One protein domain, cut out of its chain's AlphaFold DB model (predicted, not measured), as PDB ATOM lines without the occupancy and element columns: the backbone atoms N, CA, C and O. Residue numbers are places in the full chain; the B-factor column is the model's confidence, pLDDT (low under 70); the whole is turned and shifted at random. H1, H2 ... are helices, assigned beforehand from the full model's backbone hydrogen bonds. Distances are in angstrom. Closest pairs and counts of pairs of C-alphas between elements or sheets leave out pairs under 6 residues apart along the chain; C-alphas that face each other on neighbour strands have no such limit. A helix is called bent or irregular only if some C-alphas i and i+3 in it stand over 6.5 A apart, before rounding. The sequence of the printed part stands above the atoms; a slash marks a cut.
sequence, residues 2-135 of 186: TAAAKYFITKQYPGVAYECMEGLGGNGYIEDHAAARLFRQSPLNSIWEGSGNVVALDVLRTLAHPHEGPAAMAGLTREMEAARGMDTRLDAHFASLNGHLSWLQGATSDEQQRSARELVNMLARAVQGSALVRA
ATOM      1  N   THR A   2      -4.840 -33.172  -5.485       88.62
ATOM      2  CA  THR A   2      -4.203 -33.107  -4.149       88.62
ATOM      3  C   THR A   2      -3.242 -31.931  -3.954       88.62
ATOM      4  O   THR A   2      -3.405 -31.166  -3.008       88.62
ATOM      5  N   ALA A   3      -2.286 -31.730  -4.868       90.88
ATOM      6  CA  ALA A   3      -1.344 -30.609  -4.804       90.88
ATOM      7  C   ALA A   3      -2.058 -29.241  -4.846       90.88
ATOM      8  O   ALA A   3      -1.792 -28.375  -4.017       90.88
ATOM      9  N   ALA A   4      -3.037 -29.068  -5.741       91.25
ATOM     10  CA  ALA A   4      -3.830 -27.840  -5.817       91.25
ATOM     11  C   ALA A   4      -4.663 -27.597  -4.544       91.25
ATOM     12  O   ALA A   4      -4.728 -26.470  -4.058       91.25
ATOM     13  N   ALA A   5      -5.237 -28.655  -3.960       92.12
ATOM     14  CA  ALA A   5      -5.974 -28.579  -2.701       92.12
ATOM     15  C   ALA A   5      -5.059 -28.183  -1.532       92.12
ATOM     16  O   ALA A   5      -5.382 -27.243  -0.806       92.12
ATOM     17  N   LYS A   6      -3.887 -28.829  -1.395       93.88
ATOM     18  CA  LYS A   6      -2.859 -28.449  -0.411       93.88
ATOM     19  C   LYS A   6      -2.502 -26.976  -0.571       93.88
ATOM     20  O   LYS A   6      -2.595 -26.231   0.401       93.88
ATOM     21  N   TYR A   7      -2.117 -26.559  -1.779       94.88
ATOM     22  CA  TYR A   7      -1.730 -25.179  -2.064       94.88
ATOM     23  C   TYR A   7      -2.811 -24.206  -1.609       94.88
ATOM     24  O   TYR A   7      -2.531 -23.303  -0.827       94.88
ATOM     25  N   PHE A   8      -4.044 -24.405  -2.080       94.56
ATOM     26  CA  PHE A   8      -5.107 -23.428  -1.907       94.56
ATOM     27  C   PHE A   8      -5.589 -23.369  -0.458       94.56
ATOM     28  O   PHE A   8      -5.566 -22.303   0.151       94.56
ATOM     29  N   ILE A   9      -5.963 -24.510   0.127       94.69
ATOM     30  CA  ILE A   9      -6.549 -24.561   1.473       94.69
ATOM     31  C   ILE A   9      -5.557 -24.030   2.509       94.69
ATOM     32  O   ILE A   9      -5.896 -23.171   3.323       94.69
ATOM     33  N   THR A  10      -4.307 -24.491   2.454       96.06
ATOM     34  CA  THR A  10      -3.308 -24.112   3.460       96.06
ATOM     35  C   THR A  10      -2.847 -22.664   3.313       96.06
ATOM     36  O   THR A  10      -2.518 -22.037   4.317       96.06
ATOM     37  N   LYS A  11      -2.864 -22.093   2.098       95.06
ATOM     38  CA  LYS A  11      -2.559 -20.668   1.897       95.06
ATOM     39  C   LYS A  11      -3.651 -19.736   2.392       95.06
ATOM     40  O   LYS A  11      -3.319 -18.638   2.825       95.06
ATOM     41  N   GLN A  12      -4.915 -20.150   2.322       93.75
ATOM     42  CA  GLN A  12      -6.039 -19.338   2.796       93.75
ATOM     43  C   GLN A  12      -6.185 -19.378   4.321       93.75
ATOM     44  O   GLN A  12      -6.664 -18.412   4.913       93.75
ATOM     45  N   TYR A  13      -5.749 -20.469   4.964       96.00
ATOM     46  CA  TYR A  13      -6.002 -20.704   6.385       96.00
ATOM     47  C   TYR A  13      -5.555 -19.561   7.316       96.00
ATOM     48  O   TYR A  13      -6.365 -19.183   8.159       96.00
ATOM     49  N   PRO A  14      -4.371 -18.931   7.163       96.56
ATOM     50  CA  PRO A  14      -3.993 -17.808   8.022       96.56
ATOM     51  C   PRO A  14      -4.959 -16.626   7.980       96.56
ATOM     52  O   PRO A  14      -5.259 -16.057   9.024       96.56
ATOM     53  N   GLY A  15      -5.486 -16.292   6.797       95.62
ATOM     54  CA  GLY A  15      -6.471 -15.220   6.655       95.62
ATOM     55  C   GLY A  15      -7.791 -15.567   7.339       95.62
ATOM     56  O   GLY A  15      -8.324 -14.756   8.083       95.62
ATOM     57  N   VAL A  16      -8.284 -16.797   7.157       95.38
ATOM     58  CA  VAL A  16      -9.517 -17.256   7.825       95.38
ATOM     59  C   VAL A  16      -9.339 -17.302   9.344       95.38
ATOM     60  O   VAL A  16     -10.198 -16.830  10.079       95.38
ATOM     61  N   ALA A  17      -8.222 -17.852   9.826       97.06
ATOM     62  CA  ALA A  17      -7.937 -17.956  11.254       97.06
ATOM     63  C   ALA A  17      -7.832 -16.576  11.914       97.06
ATOM     64  O   ALA A  17      -8.332 -16.396  13.022       97.06
ATOM     65  N   TYR A  18      -7.222 -15.609  11.221       97.25
ATOM     66  CA  TYR A  18      -7.162 -14.219  11.662       97.25
ATOM     67  C   TYR A  18      -8.562 -13.612  11.818       97.25
ATOM     68  O   TYR A  18      -8.884 -13.109  12.884       97.25
ATOM     69  N   GLU A  19      -9.418 -13.724  10.805       96.94
ATOM     70  CA  GLU A  19     -10.770 -13.143  10.828       96.94
ATOM     71  C   GLU A  19     -11.664 -13.784  11.892       96.94
ATOM     72  O   GLU A  19     -12.410 -13.101  12.591       96.94
ATOM     73  N   CYS A  20     -11.561 -15.103  12.075       94.69
ATOM     74  CA  CYS A  20     -12.254 -15.786  13.165       94.69
ATOM     75  C   CYS A  20     -11.765 -15.306  14.538       94.69
ATOM     76  O   CYS A  20     -12.568 -15.167  15.457       94.69
ATOM     77  N   MET A  21     -10.460 -15.058  14.685       97.50
ATOM     78  CA  MET A  21      -9.885 -14.503  15.907       97.50
ATOM     79  C   MET A  21     -10.353 -13.060  16.142       97.50
ATOM     80  O   MET A  21     -10.731 -12.730  17.263       97.50
ATOM     81  N   GLU A  22     -10.391 -12.230  15.097       97.44
ATOM     82  CA  GLU A  22     -10.893 -10.852  15.153       97.44
ATOM     83  C   GLU A  22     -12.375 -10.805  15.552       97.44
ATOM     84  O   GLU A  22     -12.756 -10.010  16.411       97.44
ATOM     85  N   GLY A  23     -13.200 -11.717  15.027       95.44
ATOM     86  CA  GLY A  23     -14.617 -11.833  15.387       95.44
ATOM     87  C   GLY A  23     -14.879 -12.158  16.865       95.44
ATOM     88  O   GLY A  23     -15.973 -11.902  17.366       95.44
ATOM     89  N   LEU A  24     -13.882 -12.682  17.585       96.69
ATOM     90  CA  LEU A  24     -13.933 -12.933  19.031       96.69
ATOM     91  C   LEU A  24     -13.440 -11.733  19.864       96.69
ATOM     92  O   LEU A  24     -13.481 -11.772  21.097       96.69
ATOM     93  N   GLY A  25     -12.953 -10.675  19.212       97.06
ATOM     94  CA  GLY A  25     -12.380  -9.494  19.850       97.06
ATOM     95  C   GLY A  25     -11.115  -9.801  20.657       97.06
ATOM     96  O   GLY A  25     -10.383 -10.752  20.381       97.06
ATOM     97  N   GLY A  26     -10.856  -9.004  21.700       97.50
ATOM     98  CA  GLY A  26      -9.657  -9.150  22.540       97.50
ATOM     99  C   GLY A  26      -9.511 -10.535  23.184       97.50
ATOM    100  O   GLY A  26      -8.393 -11.024  23.329       97.50
ATOM    101  N   ASN A  27     -10.628 -11.208  23.481       96.94
ATOM    102  CA  ASN A  27     -10.619 -12.572  24.010       96.94
ATOM    103  C   ASN A  27     -10.042 -13.578  23.010       96.94
ATOM    104  O   ASN A  27      -9.410 -14.539  23.424       96.94
ATOM    105  N   GLY A  28     -10.228 -13.373  21.703       97.25
ATOM    106  CA  GLY A  28      -9.635 -14.240  20.686       97.25
ATOM    107  C   GLY A  28      -8.110 -14.134  20.622       97.25
ATOM    108  O   GLY A  28      -7.451 -15.112  20.276       97.25
ATOM    109  N   TYR A  29      -7.568 -12.961  20.961       97.75
ATOM    110  CA  TYR A  29      -6.145 -12.636  20.843       97.75
ATOM    111  C   TYR A  29      -5.292 -13.173  22.000       97.75
ATOM    112  O   TYR A  29      -4.101 -13.424  21.820       97.75
ATOM    113  N   ILE A  30      -5.878 -13.342  23.188       97.94
ATOM    114  CA  ILE A  30      -5.146 -13.850  24.350       97.94
ATOM    115  C   ILE A  30      -4.855 -15.349  24.208       97.94
ATOM    116  O   ILE A  30      -5.679 -16.120  23.718       97.94
ATOM    117  N   GLU A  31      -3.679 -15.772  24.675       97.81
ATOM    118  CA  GLU A  31      -3.185 -17.149  24.515       97.81
ATOM    119  C   GLU A  31      -4.019 -18.208  25.258       97.81
ATOM    120  O   GLU A  31      -3.961 -19.390  24.915       97.81
ATOM    121  N   ASP A  32      -4.839 -17.788  26.225       97.50
ATOM    122  CA  ASP A  32      -5.784 -18.660  26.930       97.50
ATOM    123  C   ASP A  32      -6.933 -19.122  26.018       97.50
ATOM    124  O   ASP A  32      -7.549 -20.164  26.258       97.50
ATOM    125  N   HIS A  33      -7.223 -18.375  24.948       97.56
ATOM    126  CA  HIS A  33      -8.240 -18.744  23.976       97.56
ATOM    127  C   HIS A  33      -7.642 -19.563  22.824       97.56
ATOM    128  O   HIS A  33      -6.584 -19.262  22.273       97.56
ATOM    129  N   ALA A  34      -8.368 -20.592  22.375       96.56
ATOM    130  CA  ALA A  34      -7.889 -21.503  21.330       96.56
ATOM    131  C   ALA A  34      -7.582 -20.808  19.985       96.56
ATOM    132  O   ALA A  34      -6.750 -21.298  19.218       96.56
ATOM    133  N   ALA A  35      -8.235 -19.676  19.706       97.31
ATOM    134  CA  ALA A  35      -8.068 -18.910  18.468       97.31
ATOM    135  C   ALA A  35      -6.627 -18.407  18.266       97.31
ATOM    136  O   ALA A  35      -6.086 -18.586  17.174       97.31
ATOM    137  N   ALA A  36      -5.970 -17.897  19.315       97.19
ATOM    138  CA  ALA A  36      -4.576 -17.453  19.255       97.19
ATOM    139  C   ALA A  36      -3.638 -18.589  18.807       97.19
ATOM    140  O   ALA A  36      -2.830 -18.438  17.883       97.19
ATOM    141  N   ARG A  37      -3.811 -19.785  19.385       97.19
ATOM    142  CA  ARG A  37      -3.051 -20.978  18.989       97.19
ATOM    143  C   ARG A  37      -3.351 -21.408  17.551       97.19
ATOM    144  O   ARG A  37      -2.412 -21.728  16.821       97.19
ATOM    145  N   LEU A  38      -4.621 -21.431  17.140       97.38
ATOM    146  CA  LEU A  38      -5.013 -21.802  15.773       97.38
ATOM    147  C   LEU A  38      -4.405 -20.849  14.740       97.38
ATOM    148  O   LEU A  38      -3.872 -21.312  13.730       97.38
ATOM    149  N   PHE A  39      -4.399 -19.544  15.020       97.88
ATOM    150  CA  PHE A  39      -3.746 -18.558  14.168       97.88
ATOM    151  C   PHE A  39      -2.237 -18.813  14.060       97.88
ATOM    152  O   PHE A  39      -1.731 -18.932  12.945       97.88
ATOM    153  N   ARG A  40      -1.518 -19.008  15.178       97.88
ATOM    154  CA  ARG A  40      -0.070 -19.315  15.159       97.88
ATOM    155  C   ARG A  40       0.263 -20.610  14.407       97.88
ATOM    156  O   ARG A  40       1.298 -20.690  13.752       97.88
ATOM    157  N   GLN A  41      -0.607 -21.617  14.480       97.38
ATOM    158  CA  GLN A  41      -0.440 -22.889  13.765       97.38
ATOM    159  C   GLN A  41      -0.788 -22.791  12.275       97.38
ATOM    160  O   GLN A  41      -0.299 -23.591  11.478       97.38
ATOM    161  N   SER A  42      -1.616 -21.822  11.879       97.31
ATOM    162  CA  SER A  42      -2.175 -21.752  10.528       97.31
ATOM    163  C   SER A  42      -1.163 -21.724   9.372       97.31
ATOM    164  O   SER A  42      -1.434 -22.378   8.358       97.31
ATOM    165  N   PRO A  43       0.025 -21.085   9.473       97.25
ATOM    166  CA  PRO A  43       0.975 -21.065   8.363       97.25
ATOM    167  C   PRO A  43       1.706 -22.399   8.170       97.25
ATOM    168  O   PRO A  43       2.212 -22.653   7.076       97.25
ATOM    169  N   LEU A  44       1.756 -23.253   9.203       96.62
ATOM    170  CA  LEU A  44       2.564 -24.477   9.219       96.62
ATOM    171  C   LEU A  44       2.239 -25.384   8.032       96.62
ATOM    172  O   LEU A  44       3.143 -25.801   7.312       96.62
ATOM    173  N   ASN A  45       0.952 -25.622   7.775       93.25
ATOM    174  CA  ASN A  45       0.508 -26.537   6.720       93.25
ATOM    175  C   ASN A  45       0.890 -26.054   5.311       93.25
ATOM    176  O   ASN A  45       1.028 -26.863   4.397       93.25
ATOM    177  N   SER A  46       1.072 -24.739   5.132       94.75
ATOM    178  CA  SER A  46       1.509 -24.149   3.862       94.75
ATOM    179  C   SER A  46       3.031 -24.155   3.692       94.75
ATOM    180  O   SER A  46       3.502 -23.890   2.582       94.75
ATOM    181  N   ILE A  47       3.792 -24.369   4.767       95.94
ATOM    182  CA  ILE A  47       5.260 -24.396   4.769       95.94
ATOM    183  C   ILE A  47       5.759 -25.844   4.708       95.94
ATOM    184  O   ILE A  47       6.690 -26.143   3.959       95.94
ATOM    185  N   TRP A  48       5.140 -26.728   5.491       92.19
ATOM    186  CA  TRP A  48       5.547 -28.119   5.644       92.19
ATOM    187  C   TRP A  48       5.355 -28.922   4.354       92.19
ATOM    188  O   TRP A  48       4.327 -28.804   3.690       92.19
ATOM    189  N   GLU A  49       6.341 -29.761   4.025       81.12
ATOM    190  CA  GLU A  49       6.365 -30.669   2.866       81.12
ATOM    191  C   GLU A  49       5.948 -29.998   1.544       81.12
ATOM    192  O   GLU A  49       4.983 -30.388   0.882       81.12
ATOM    193  N   GLY A  50       6.662 -28.927   1.197       87.56
ATOM    194  CA  GLY A  50       6.462 -28.169  -0.035       87.56
ATOM    195  C   GLY A  50       5.730 -26.854   0.211       87.56
ATOM    196  O   GLY A  50       4.516 -26.820   0.419       87.56
ATOM    197  N   SER A  51       6.481 -25.754   0.131       93.44
ATOM    198  CA  SER A  51       5.917 -24.407   0.178       93.44
ATOM    199  C   SER A  51       5.090 -24.111  -1.078       93.44
ATOM    200  O   SER A  51       5.205 -24.793  -2.096       93.44
ATOM    201  N   GLY A  52       4.275 -23.055  -1.044       94.88
ATOM    202  CA  GLY A  52       3.354 -22.745  -2.145       94.88
ATOM    203  C   GLY A  52       4.003 -22.682  -3.539       94.88
ATOM    204  O   GLY A  52       3.392 -23.132  -4.499       94.88
ATOM    205  N   ASN A  53       5.240 -22.183  -3.673       96.06
ATOM    206  CA  ASN A  53       5.936 -22.192  -4.971       96.06
ATOM    207  C   ASN A  53       6.285 -23.604  -5.430       96.06
ATOM    208  O   ASN A  53       6.052 -23.932  -6.586       96.06
ATOM    209  N   VAL A  54       6.808 -24.430  -4.523       96.25
ATOM    210  CA  VAL A  54       7.158 -25.823  -4.820       96.25
ATOM    211  C   VAL A  54       5.919 -26.566  -5.304       96.25
ATOM    212  O   VAL A  54       5.951 -27.169  -6.366       96.25
ATOM    213  N   VAL A  55       4.799 -26.435  -4.588       96.38
ATOM    214  CA  VAL A  55       3.537 -27.091  -4.956       96.38
ATOM    215  C   VAL A  55       2.975 -26.559  -6.280       96.38
ATOM    216  O   VAL A  55       2.459 -27.334  -7.079       96.38
ATOM    217  N   ALA A  56       3.080 -25.251  -6.543       97.00
ATOM    218  CA  ALA A  56       2.605 -24.668  -7.798       97.00
ATOM    219  C   ALA A  56       3.399 -25.165  -9.015       97.00
ATOM    220  O   ALA A  56       2.814 -25.552 -10.025       97.00
ATOM    221  N   LEU A  57       4.727 -25.201  -8.894       96.81
ATOM    222  CA  LEU A  57       5.608 -25.733  -9.931       96.81
ATOM    223  C   LEU A  57       5.433 -27.242 -10.108       96.81
ATOM    224  O   LEU A  57       5.548 -27.739 -11.224       96.81
ATOM    225  N   ASP A  58       5.110 -27.966  -9.038       95.75
ATOM    226  CA  ASP A  58       4.831 -29.397  -9.107       95.75
ATOM    227  C   ASP A  58       3.582 -29.702  -9.939       95.75
ATOM    228  O   ASP A  58       3.614 -30.570 -10.805       95.75
ATOM    229  N   VAL A  59       2.511 -28.915  -9.772       95.69
ATOM    230  CA  VAL A  59       1.311 -29.029 -10.617       95.69
ATOM    231  C   VAL A  59       1.645 -28.791 -12.089       95.69
ATOM    232  O   VAL A  59       1.224 -29.574 -12.940       95.69
ATOM    233  N   LEU A  60       2.420 -27.745 -12.393       96.12
ATOM    234  CA  LEU A  60       2.864 -27.463 -13.759       96.12
ATOM    235  C   LEU A  60       3.681 -28.637 -14.329       96.12
ATOM    236  O   LEU A  60       3.426 -29.092 -15.443       96.12
ATOM    237  N   ARG A  61       4.615 -29.172 -13.536       95.38
ATOM    238  CA  ARG A  61       5.459 -30.314 -13.900       95.38
ATOM    239  C   ARG A  61       4.638 -31.577 -14.164       95.38
ATOM    240  O   ARG A  61       4.909 -32.257 -15.147       95.38
ATOM    241  N   THR A  62       3.635 -31.880 -13.338       95.62
ATOM    242  CA  THR A  62       2.731 -33.023 -13.548       95.62
ATOM    243  C   THR A  62       1.954 -32.887 -14.852       95.62
ATOM    244  O   THR A  62       1.861 -33.850 -15.608       95.62
ATOM    245  N   LEU A  63       1.419 -31.699 -15.151       94.81
ATOM    246  CA  LEU A  63       0.657 -31.465 -16.382       94.81
ATOM    247  C   LEU A  63       1.529 -31.571 -17.641       94.81
ATOM    248  O   LEU A  63       1.062 -32.076 -18.659       94.81
ATOM    249  N   ALA A  64       2.792 -31.147 -17.563       93.62
ATOM    250  CA  ALA A  64       3.760 -31.259 -18.654       93.62
ATOM    251  C   ALA A  64       4.401 -32.655 -18.781       93.62
ATOM    252  O   ALA A  64       5.114 -32.923 -19.748       93.62
ATOM    253  N   HIS A  65       4.191 -33.550 -17.810       95.88
ATOM    254  CA  HIS A  65       4.851 -34.850 -17.794       95.88
ATOM    255  C   HIS A  65       4.318 -35.760 -18.919       95.88
ATOM    256  O   HIS A  65       3.107 -35.989 -18.973       95.88
ATOM    257  N   PRO A  66       5.175 -36.379 -19.758       93.81
ATOM    258  CA  PRO A  66       4.722 -37.177 -20.907       93.81
ATOM    259  C   PRO A  66       3.811 -38.359 -20.550       93.81
ATOM    260  O   PRO A  66       2.933 -38.724 -21.327       93.81
ATOM    261  N   HIS A  67       4.013 -38.959 -19.373       93.31
ATOM    262  CA  HIS A  67       3.260 -40.138 -18.932       93.31
ATOM    263  C   HIS A  67       2.108 -39.810 -17.973       93.31
ATOM    264  O   HIS A  67       1.094 -40.501 -17.980       93.31
ATOM    265  N   GLU A  68       2.243 -38.763 -17.152       92.88
ATOM    266  CA  GLU A  68       1.252 -38.434 -16.109       92.88
ATOM    267  C   GLU A  68       0.286 -37.338 -16.571       92.88
ATOM    268  O   GLU A  68      -0.899 -37.374 -16.231       92.88
ATOM    269  N   GLY A  69       0.770 -36.405 -17.396       95.06
ATOM    270  CA  GLY A  69       0.013 -35.282 -17.938       95.06
ATOM    271  C   GLY A  69      -1.288 -35.701 -18.624       95.06
ATOM    272  O   GLY A  69      -2.333 -35.157 -18.266       95.06
ATOM    273  N   PRO A  70      -1.298 -36.710 -19.522       95.75
ATOM    274  CA  PRO A  70      -2.532 -37.161 -20.166       95.75
ATOM    275  C   PRO A  70      -3.601 -37.629 -19.169       95.75
ATOM    276  O   PRO A  70      -4.772 -37.271 -19.296       95.75
ATOM    277  N   ALA A  71      -3.207 -38.384 -18.139       95.31
ATOM    278  CA  ALA A  71      -4.129 -38.862 -17.112       95.31
ATOM    279  C   ALA A  71      -4.624 -37.722 -16.206       95.31
ATOM    280  O   ALA A  71      -5.811 -37.674 -15.868       95.31
ATOM    281  N   ALA A  72      -3.741 -36.784 -15.848       94.31
ATOM    282  CA  ALA A  72      -4.086 -35.598 -15.071       94.31
ATOM    283  C   ALA A  72      -5.080 -34.696 -15.823       94.31
ATOM    284  O   ALA A  72      -6.101 -34.305 -15.252       94.31
ATOM    285  N   MET A  73      -4.828 -34.438 -17.109       94.88
ATOM    286  CA  MET A  73      -5.719 -33.678 -17.986       94.88
ATOM    287  C   MET A  73      -7.068 -34.372 -18.149       94.88
ATOM    288  O   MET A  73      -8.098 -33.741 -17.946       94.88
ATOM    289  N   ALA A  74      -7.086 -35.683 -18.408       95.12
ATOM    290  CA  ALA A  74      -8.334 -36.437 -18.508       95.12
ATOM    291  C   ALA A  74      -9.149 -36.390 -17.202       95.12
ATOM    292  O   ALA A  74     -10.376 -36.304 -17.239       95.12
ATOM    293  N   GLY A  75      -8.486 -36.435 -16.041       94.12
ATOM    294  CA  GLY A  75      -9.135 -36.272 -14.739       94.12
ATOM    295  C   GLY A  75      -9.753 -34.889 -14.553       94.12
ATOM    296  O   GLY A  75     -10.901 -34.792 -14.124       94.12
ATOM    297  N   LEU A  76      -9.022 -33.834 -14.921       93.38
ATOM    298  CA  LEU A  76      -9.527 -32.464 -14.886       93.38
ATOM    299  C   LEU A  76     -10.720 -32.282 -15.832       93.38
ATOM    300  O   LEU A  76     -11.736 -31.733 -15.423       93.38
ATOM    301  N   THR A  77     -10.630 -32.791 -17.063       95.62
ATOM    302  CA  THR A  77     -11.739 -32.764 -18.024       95.62
ATOM    303  C   THR A  77     -12.968 -33.463 -17.464       95.62
ATOM    304  O   THR A  77     -14.036 -32.867 -17.471       95.62
ATOM    305  N   ARG A  78     -12.834 -34.674 -16.905       96.31
ATOM    306  CA  ARG A  78     -13.972 -35.374 -16.282       96.31
ATOM    307  C   ARG A  78     -14.620 -34.565 -15.160       96.31
ATOM    308  O   ARG A  78     -15.842 -34.538 -15.074       96.31
ATOM    309  N   GLU A  79     -13.821 -33.915 -14.317       95.06
ATOM    310  CA  GLU A  79     -14.343 -33.087 -13.226       95.06
ATOM    311  C   GLU A  79     -15.093 -31.846 -13.737       95.06
ATOM    312  O   GLU A  79     -16.100 -31.461 -13.144       95.06
ATOM    313  N   MET A  80     -14.636 -31.242 -14.840       95.75
ATOM    314  CA  MET A  80     -15.334 -30.125 -15.490       95.75
ATOM    315  C   MET A  80     -16.626 -30.586 -16.173       95.75
ATOM    316  O   MET A  80     -17.669 -29.968 -15.990       95.75
ATOM    317  N   GLU A  81     -16.582 -31.694 -16.918       97.06
ATOM    318  CA  GLU A  81     -17.762 -32.260 -17.589       97.06
ATOM    319  C   GLU A  81     -18.867 -32.627 -16.599       97.06
ATOM    320  O   GLU A  81     -20.040 -32.383 -16.867       97.06
ATOM    321  N   ALA A  82     -18.507 -33.164 -15.432       97.31
ATOM    322  CA  ALA A  82     -19.482 -33.572 -14.429       97.31
ATOM    323  C   ALA A  82     -20.311 -32.409 -13.852       97.31
ATOM    324  O   ALA A  82     -21.372 -32.662 -13.291       97.31
ATOM    325  N   ALA A  83     -19.833 -31.167 -13.966       97.44
ATOM    326  CA  ALA A  83     -20.517 -29.961 -13.494       97.44
ATOM    327  C   ALA A  83     -20.974 -29.031 -14.632       97.44
ATOM    328  O   ALA A  83     -21.459 -27.927 -14.374       97.44
ATOM    329  N   ARG A  84     -20.811 -29.457 -15.890       97.12
ATOM    330  CA  ARG A  84     -21.122 -28.647 -17.070       97.12
ATOM    331  C   ARG A  84     -22.594 -28.237 -17.080       97.12
ATOM    332  O   ARG A  84     -23.478 -29.077 -16.927       97.12
ATOM    333  N   GLY A  85     -22.855 -26.954 -17.320       97.38
ATOM    334  CA  GLY A  85     -24.213 -26.417 -17.442       97.38
ATOM    335  C   GLY A  85     -24.953 -26.234 -16.115       97.38
ATOM    336  O   GLY A  85     -26.095 -25.782 -16.130       97.38
ATOM    337  N   MET A  86     -24.331 -26.558 -14.974       97.31
ATOM    338  CA  MET A  86     -24.950 -26.379 -13.655       97.31
ATOM    339  C   MET A  86     -24.857 -24.928 -13.152       97.31
ATOM    340  O   MET A  86     -25.725 -24.485 -12.407       97.31
ATOM    341  N   ASP A  87     -23.835 -24.170 -13.572       95.88
ATOM    342  CA  ASP A  87     -23.710 -22.728 -13.318       95.88
ATOM    343  C   ASP A  87     -22.909 -22.052 -14.444       95.88
ATOM    344  O   ASP A  87     -21.778 -22.437 -14.744       95.88
ATOM    345  N   THR A  88     -23.462 -20.998 -15.047       95.62
ATOM    346  CA  THR A  88     -22.843 -20.321 -16.200       95.62
ATOM    347  C   THR A  88     -21.523 -19.623 -15.867       95.62
ATOM    348  O   THR A  88     -20.657 -19.492 -16.732       95.62
ATOM    349  N   ARG A  89     -21.329 -19.185 -14.616       95.50
ATOM    350  CA  ARG A  89     -20.074 -18.564 -14.155       95.50
ATOM    351  C   ARG A  89     -18.995 -19.622 -13.973       95.50
ATOM    352  O   ARG A  89     -17.830 -19.363 -14.267       95.50
ATOM    353  N   LEU A  90     -19.383 -20.813 -13.516       97.12
ATOM    354  CA  LEU A  90     -18.486 -21.962 -13.443       97.12
ATOM    355  C   LEU A  90     -18.067 -22.425 -14.841       97.12
ATOM    356  O   LEU A  90     -16.873 -22.604 -15.076       97.12
ATOM    357  N   ASP A  91     -19.006 -22.515 -15.784       97.31
ATOM    358  CA  ASP A  91     -18.700 -22.839 -17.182       97.31
ATOM    359  C   ASP A  91     -17.756 -21.803 -17.819       97.31
ATOM    360  O   ASP A  91     -16.801 -22.167 -18.510       97.31
ATOM    361  N   ALA A  92     -17.966 -20.510 -17.547       96.69
ATOM    362  CA  ALA A  92     -17.062 -19.451 -17.994       96.69
ATOM    363  C   ALA A  92     -15.655 -19.609 -17.390       96.69
ATOM    364  O   ALA A  92     -14.658 -19.484 -18.103       96.69
ATOM    365  N   HIS A  93     -15.558 -19.953 -16.102       97.19
ATOM    366  CA  HIS A  93     -14.278 -20.228 -15.446       97.19
ATOM    367  C   HIS A  93     -13.577 -21.464 -16.031       97.19
ATOM    368  O   HIS A  93     -12.363 -21.436 -16.241       97.19
ATOM    369  N   PHE A  94     -14.318 -22.528 -16.362       97.81
ATOM    370  CA  PHE A  94     -13.776 -23.685 -17.083       97.81
ATOM    371  C   PHE A  94     -13.250 -23.297 -18.468       97.81
ATOM    372  O   PHE A  94     -12.175 -23.751 -18.865       97.81
ATOM    373  N   ALA A  95     -13.954 -22.424 -19.194       97.44
ATOM    374  CA  ALA A  95     -13.484 -21.908 -20.476       97.44
ATOM    375  C   ALA A  95     -12.180 -21.104 -20.325       97.44
ATOM    376  O   ALA A  95     -11.228 -21.341 -21.070       97.44
ATOM    377  N   SER A  96     -12.087 -20.219 -19.325       97.12
ATOM    378  CA  SER A  96     -10.853 -19.484 -19.017       97.12
ATOM    379  C   SER A  96      -9.698 -20.415 -18.648       97.12
ATOM    380  O   SER A  96      -8.584 -20.225 -19.132       97.12
ATOM    381  N   LEU A  97      -9.951 -21.448 -17.836       97.25
ATOM    382  CA  LEU A  97      -8.951 -22.453 -17.474       97.25
ATOM    383  C   LEU A  97      -8.442 -23.219 -18.702       97.25
ATOM    384  O   LEU A  97      -7.233 -23.355 -18.868       97.25
ATOM    385  N   ASN A  98      -9.332 -23.663 -19.591       97.69
ATOM    386  CA  ASN A  98      -8.939 -24.319 -20.842       97.69
ATOM    387  C   ASN A  98      -8.132 -23.385 -21.756       97.69
ATOM    388  O   ASN A  98      -7.158 -23.822 -22.372       97.69
ATOM    389  N   GLY A  99      -8.487 -22.098 -21.808       98.00
ATOM    390  CA  GLY A  99      -7.709 -21.081 -22.515       98.00
ATOM    391  C   GLY A  99      -6.296 -20.934 -21.944       98.00
ATOM    392  O   GLY A  99      -5.326 -20.970 -22.697       98.00
ATOM    393  N   HIS A 100      -6.169 -20.861 -20.616       97.81
ATOM    394  CA  HIS A 100      -4.872 -20.774 -19.939       97.81
ATOM    395  C   HIS A 100      -4.020 -22.032 -20.175       97.81
ATOM    396  O   HIS A 100      -2.849 -21.929 -20.528       97.81
ATOM    397  N   LEU A 101      -4.615 -23.228 -20.067       96.69
ATOM    398  CA  LEU A 101      -3.948 -24.500 -20.375       96.69
ATOM    399  C   LEU A 101      -3.476 -24.578 -21.833       96.69
ATOM    400  O   LEU A 101      -2.391 -25.092 -22.094       96.69
ATOM    401  N   SER A 102      -4.259 -24.048 -22.776       97.25
ATOM    402  CA  SER A 102      -3.874 -23.999 -24.192       97.25
ATOM    403  C   SER A 102      -2.724 -23.019 -24.426       97.25
ATOM    404  O   SER A 102      -1.774 -23.344 -25.132       97.25
ATOM    405  N   TRP A 103      -2.762 -21.844 -23.789       97.88
ATOM    406  CA  TRP A 103      -1.677 -20.862 -23.856       97.88
ATOM    407  C   TRP A 103      -0.347 -21.437 -23.344       97.88
ATOM    408  O   TRP A 103       0.686 -21.243 -23.986       97.88
ATOM    409  N   LEU A 104      -0.371 -22.221 -22.257       96.81
ATOM    410  CA  LEU A 104       0.831 -22.855 -21.699       96.81
ATOM    411  C   LEU A 104       1.587 -23.721 -22.719       96.81
ATOM    412  O   LEU A 104       2.809 -23.800 -22.638       96.81
ATOM    413  N   GLN A 105       0.898 -24.334 -23.690       93.81
ATOM    414  CA  GLN A 105       1.535 -25.181 -24.709       93.81
ATOM    415  C   GLN A 105       2.475 -24.403 -25.641       93.81
ATOM    416  O   GLN A 105       3.422 -24.983 -26.165       93.81
ATOM    417  N   GLY A 106       2.216 -23.106 -25.848       95.31
ATOM    418  CA  GLY A 106       3.054 -22.219 -26.664       95.31
ATOM    419  C   GLY A 106       3.955 -21.283 -25.853       95.31
ATOM    420  O   GLY A 106       4.818 -20.626 -26.431       95.31
ATOM    421  N   ALA A 107       3.756 -21.206 -24.536       97.06
ATOM    422  CA  ALA A 107       4.514 -20.333 -23.650       97.06
ATOM    423  C   ALA A 107       5.940 -20.851 -23.409       97.06
ATOM    424  O   ALA A 107       6.197 -22.056 -23.363       97.06
ATOM    425  N   THR A 108       6.877 -19.932 -23.190       98.06
ATOM    426  CA  THR A 108       8.237 -20.265 -22.753       98.06
ATOM    427  C   THR A 108       8.240 -20.849 -21.335       98.06
ATOM    428  O   THR A 108       7.342 -20.590 -20.535       98.06
ATOM    429  N   SER A 109       9.289 -21.595 -20.971       96.44
ATOM    430  CA  SER A 109       9.423 -22.168 -19.617       96.44
ATOM    431  C   SER A 109       9.331 -21.109 -18.507       96.44
ATOM    432  O   SER A 109       8.705 -21.336 -17.474       96.44
ATOM    433  N   ASP A 110       9.905 -19.927 -18.731       97.94
ATOM    434  CA  ASP A 110       9.866 -18.809 -17.785       97.94
ATOM    435  C   ASP A 110       8.441 -18.239 -17.616       97.94
ATOM    436  O   ASP A 110       7.971 -18.027 -16.497       97.94
ATOM    437  N   GLU A 111       7.697 -18.073 -18.712       98.00
ATOM    438  CA  GLU A 111       6.288 -17.663 -18.666       98.00
ATOM    439  C   GLU A 111       5.408 -18.693 -17.949       98.00
ATOM    440  O   GLU A 111       4.614 -18.323 -17.078       98.00
ATOM    441  N   GLN A 112       5.596 -19.982 -18.245       97.75
ATOM    442  CA  GLN A 112       4.874 -21.061 -17.571       97.75
ATOM    443  C   GLN A 112       5.123 -21.021 -16.055       97.75
ATOM    444  O   GLN A 112       4.174 -21.023 -15.268       97.75
ATOM    445  N   GLN A 113       6.382 -20.905 -15.621       97.56
ATOM    446  CA  GLN A 113       6.735 -20.851 -14.198       97.56
ATOM    447  C   GLN A 113       6.151 -19.622 -13.487       97.56
ATOM    448  O   GLN A 113       5.646 -19.755 -12.368       97.56
ATOM    449  N   ARG A 114       6.149 -18.443 -14.128       97.69
ATOM    450  CA  ARG A 114       5.498 -17.236 -13.583       97.69
ATOM    451  C   ARG A 114       3.995 -17.419 -13.385       97.69
ATOM    452  O   ARG A 114       3.454 -16.968 -12.377       97.69
ATOM    453  N   SER A 115       3.337 -18.108 -14.313       97.50
ATOM    454  CA  SER A 115       1.892 -18.364 -14.265       97.50
ATOM    455  C   SER A 115       1.484 -19.502 -13.318       97.50
ATOM    456  O   SER A 115       0.307 -19.643 -12.994       97.50
ATOM    457  N   ALA A 116       2.427 -20.303 -12.807       97.25
ATOM    458  CA  ALA A 116       2.120 -21.540 -12.081       97.25
ATOM    459  C   ALA A 116       1.161 -21.342 -10.891       97.25
ATOM    460  O   ALA A 116       0.274 -22.159 -10.642       97.25
ATOM    461  N   ARG A 117       1.295 -20.233 -10.151       97.38
ATOM    462  CA  ARG A 117       0.370 -19.910  -9.052       97.38
ATOM    463  C   ARG A 117      -1.025 -19.547  -9.544       97.38
ATOM    464  O   ARG A 117      -2.000 -19.898  -8.885       97.38
ATOM    465  N   GLU A 118      -1.128 -18.826 -10.651       96.50
ATOM    466  CA  GLU A 118      -2.410 -18.491 -11.268       96.50
ATOM    467  C   GLU A 118      -3.124 -19.770 -11.701       96.50
ATOM    468  O   GLU A 118      -4.239 -20.019 -11.243       96.50
ATOM    469  N   LEU A 119      -2.428 -20.642 -12.435       97.06
ATOM    470  CA  LEU A 119      -2.932 -21.951 -12.841       97.06
ATOM    471  C   LEU A 119      -3.479 -22.748 -11.651       97.06
ATOM    472  O   LEU A 119      -4.608 -23.235 -11.694       97.06
ATOM    473  N   VAL A 120      -2.719 -22.860 -10.554       97.00
ATOM    474  CA  VAL A 120      -3.186 -23.598  -9.370       97.00
ATOM    475  C   VAL A 120      -4.406 -22.948  -8.713       97.00
ATOM    476  O   VAL A 120      -5.304 -23.667  -8.273       97.00
ATOM    477  N   ASN A 121      -4.494 -21.616  -8.676       95.56
ATOM    478  CA  ASN A 121      -5.690 -20.929  -8.181       95.56
ATOM    479  C   ASN A 121      -6.909 -21.182  -9.081       95.56
ATOM    480  O   ASN A 121      -8.001 -21.426  -8.564       95.56
ATOM    481  N   MET A 122      -6.734 -21.163 -10.406       96.44
ATOM    482  CA  MET A 122      -7.803 -21.472 -11.358       96.44
ATOM    483  C   MET A 122      -8.283 -22.917 -11.198       96.44
ATOM    484  O   MET A 122      -9.487 -23.147 -11.098       96.44
ATOM    485  N   LEU A 123      -7.356 -23.874 -11.093       96.56
ATOM    486  CA  LEU A 123      -7.659 -25.289 -10.862       96.56
ATOM    487  C   LEU A 123      -8.403 -25.505  -9.542       96.56
ATOM    488  O   LEU A 123      -9.415 -26.201  -9.514       96.56
ATOM    489  N   ALA A 124      -7.930 -24.900  -8.450       95.81
ATOM    490  CA  ALA A 124      -8.570 -25.029  -7.147       95.81
ATOM    491  C   ALA A 124     -10.014 -24.507  -7.177       95.81
ATOM    492  O   ALA A 124     -10.920 -25.209  -6.733       95.81
ATOM    493  N   ARG A 125     -10.247 -23.331  -7.776       95.94
ATOM    494  CA  ARG A 125     -11.592 -22.753  -7.914       95.94
ATOM    495  C   ARG A 125     -12.508 -23.581  -8.815       95.94
ATOM    496  O   ARG A 125     -13.680 -23.734  -8.483       95.94
ATOM    497  N   ALA A 126     -11.977 -24.144  -9.900       96.06
ATOM    498  CA  ALA A 126     -12.717 -25.031 -10.794       96.06
ATOM    499  C   ALA A 126     -13.207 -26.288 -10.056       96.06
ATOM    500  O   ALA A 126     -14.391 -26.611 -10.103       96.06
ATOM    501  N   VAL A 127     -12.316 -26.953  -9.312       96.00
ATOM    502  CA  VAL A 127     -12.655 -28.159  -8.534       96.00
ATOM    503  C   VAL A 127     -13.605 -27.832  -7.379       96.00
ATOM    504  O   VAL A 127     -14.565 -28.557  -7.153       96.00
ATOM    505  N   GLN A 128     -13.381 -26.727  -6.660       96.00
ATOM    506  CA  GLN A 128     -14.289 -26.281  -5.599       96.00
ATOM    507  C   GLN A 128     -15.691 -25.989  -6.139       96.00
ATOM    508  O   GLN A 128     -16.669 -26.453  -5.563       96.00
ATOM    509  N   GLY A 129     -15.785 -25.255  -7.251       96.69
ATOM    510  CA  GLY A 129     -17.054 -24.967  -7.911       96.69
ATOM    511  C   GLY A 129     -17.768 -26.243  -8.348       96.69
ATOM    512  O   GLY A 129     -18.918 -26.435  -7.971       96.69
ATOM    513  N   SER A 130     -17.067 -27.147  -9.046       97.31
ATOM    514  CA  SER A 130     -17.613 -28.443  -9.486       97.31
ATOM    515  C   SER A 130     -18.121 -29.297  -8.321       97.31
ATOM    516  O   SER A 130     -19.209 -29.869  -8.380       97.31
ATOM    517  N   ALA A 131     -17.368 -29.359  -7.221       95.69
ATOM    518  CA  ALA A 131     -17.788 -30.087  -6.028       95.69
ATOM    519  C   ALA A 131     -19.021 -29.455  -5.365       95.69
ATOM    520  O   ALA A 131     -19.906 -30.183  -4.927       95.69
ATOM    521  N   LEU A 132     -19.097 -28.122  -5.297       96.81
ATOM    522  CA  LEU A 132     -20.199 -27.413  -4.646       96.81
ATOM    523  C   LEU A 132     -21.506 -27.496  -5.432       96.81
ATOM    524  O   LEU A 132     -22.537 -27.758  -4.825       96.81
ATOM    525  N   VAL A 133     -21.483 -27.307  -6.755       97.44
ATOM    526  CA  VAL A 133     -22.716 -27.363  -7.567       97.44
ATOM    527  C   VAL A 133     -23.310 -28.768  -7.638       97.44
ATOM    528  O   VAL A 133     -24.505 -28.913  -7.856       97.44
ATOM    529  N   ARG A 134     -22.493 -29.805  -7.422       96.88
ATOM    530  CA  ARG A 134     -22.934 -31.206  -7.332       96.88
ATOM    531  C   ARG A 134     -23.217 -31.662  -5.901       96.88
ATOM    532  O   ARG A 134     -23.594 -32.813  -5.702       96.88
ATOM    533  N   ALA A 135     -22.959 -30.820  -4.900       95.19
ATOM    534  CA  ALA A 135     -23.124 -31.210  -3.511       95.19
ATOM    535  C   ALA A 135     -24.610 -31.329  -3.172       95.19
ATOM    536  O   ALA A 135     -25.384 -30.398  -3.362       95.19
TER     537      ALA A 135
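This is residues 2 to 135 of the 186 residues of the protein "Hypothetical protein" of Florenciella parvula (UniProt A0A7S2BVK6). A loose up-and-down bundle of three helices, H6, H7 and H8, meets a long, narrow double row of helices at about a right angle. In that row the bent helix H1 runs away from the bundle, short H2 lies at the far tip, and H3, H4 and H5 come back beside H1, with H1a and H5 packing on H8. The printed part has 134 residues with eight named helices, H1 to H8 in order, and no named strand; the class is all helix. The whole is loose, with a radius of gyration of the C-alphas of 17.7 A, and spans 53 by 34 by 21 A.

H8, residues 109 to 133, is the longest helix; it has a kink of 48 degrees near residue 117 and is irregular, C-alphas 114 and 117 being 7.3 A apart. H7, residues 88 to 106, touches it at a shallow tilt of 23 degrees, opposite ways, as a helical hairpin; the closest C-alphas, of Leu 104 and Gln 112, are 6.1 A apart. H6, residues 69 to 81, touches H8 with residues 79 to 80 alone, Met 80 to Ser 130 being the closest C-alphas at 6.6 A; they run the same way at a tilt of 36 degrees, only just steep. H6 and H7 are close but not clearly touching, with the C-alphas of Met 80 and Phe 94 closest at 6.8 A. H5, residues 52 to 64, touches H8 about perpendicular, at 90 degrees; the closest C-alphas are those of Ala 56 and Ala 116, 5.3 A apart. H5 and H6 touch only at the corner, Leu 63 to Gly 69 being the closest C-alphas at 4.2 A. H1, residues 2 to 23, was assigned as one helix by its hydrogen bonds but is bent, with C-alphas 11 and 14 6.9 A apart; its arms, H1a, residues 2 to 11, and H1b, residues 14 to 23, stand at a steep tilt of 40 degrees. H1a touches H8 about perpendicular, at 90 degrees, with the C-alphas of Ala 4 and Val 120 closest at 5.6 A. H1a touches H5 at a shallow tilt of 23 degrees, opposite ways, closest at the C-alphas of Tyr 7 and Gly 52, 5.6 A. H4, residues 44 to 47, touches H1a, the C-alphas of Thr 10 and Ser 46 being closest at 4.8 A. H3, residues 34 to 41, touches H1b at a shallow tilt of 20 degrees, opposite ways, with the C-alphas of Ala 17 and Phe 39 closest at 5.1 A. H2, residues 26 to 29, touches H1b only at the corner, Met 21 to Gly 28 being the closest C-alphas at 4.8 A. H1b and H8 are apart. In H1a, H1b, H3, H5 and H6 each O i to N i+4 pair is within hydrogen-bond range; H7 has 13 of 15 and H8 19 of 21, while H2 and H4 are too short for such a pair.

H8 is 34.7 A from first to last C-alpha and ends at C-alpha 133, (-22.716, -27.363, -7.567). H7 is 28.0 A long, H5 18.6 A and H6 18.0 A. H1a begins at C-alpha 2, (-4.203, -33.107, -4.149), and is 13.9 A long; H1b is 14.2 A long. H2 begins at C-alpha 26, (-9.657, -9.150, 22.540).

The two C-alphas farthest apart are those of Asp 32 and Gly 106, at 54.4 A. The printed part, residues 2 to 135, has no cut. The link from H6 to H7 is short, the other links are tight, and there is no long link. The mean pLDDT of the printed part is 95.9, and no printed residue is under 70.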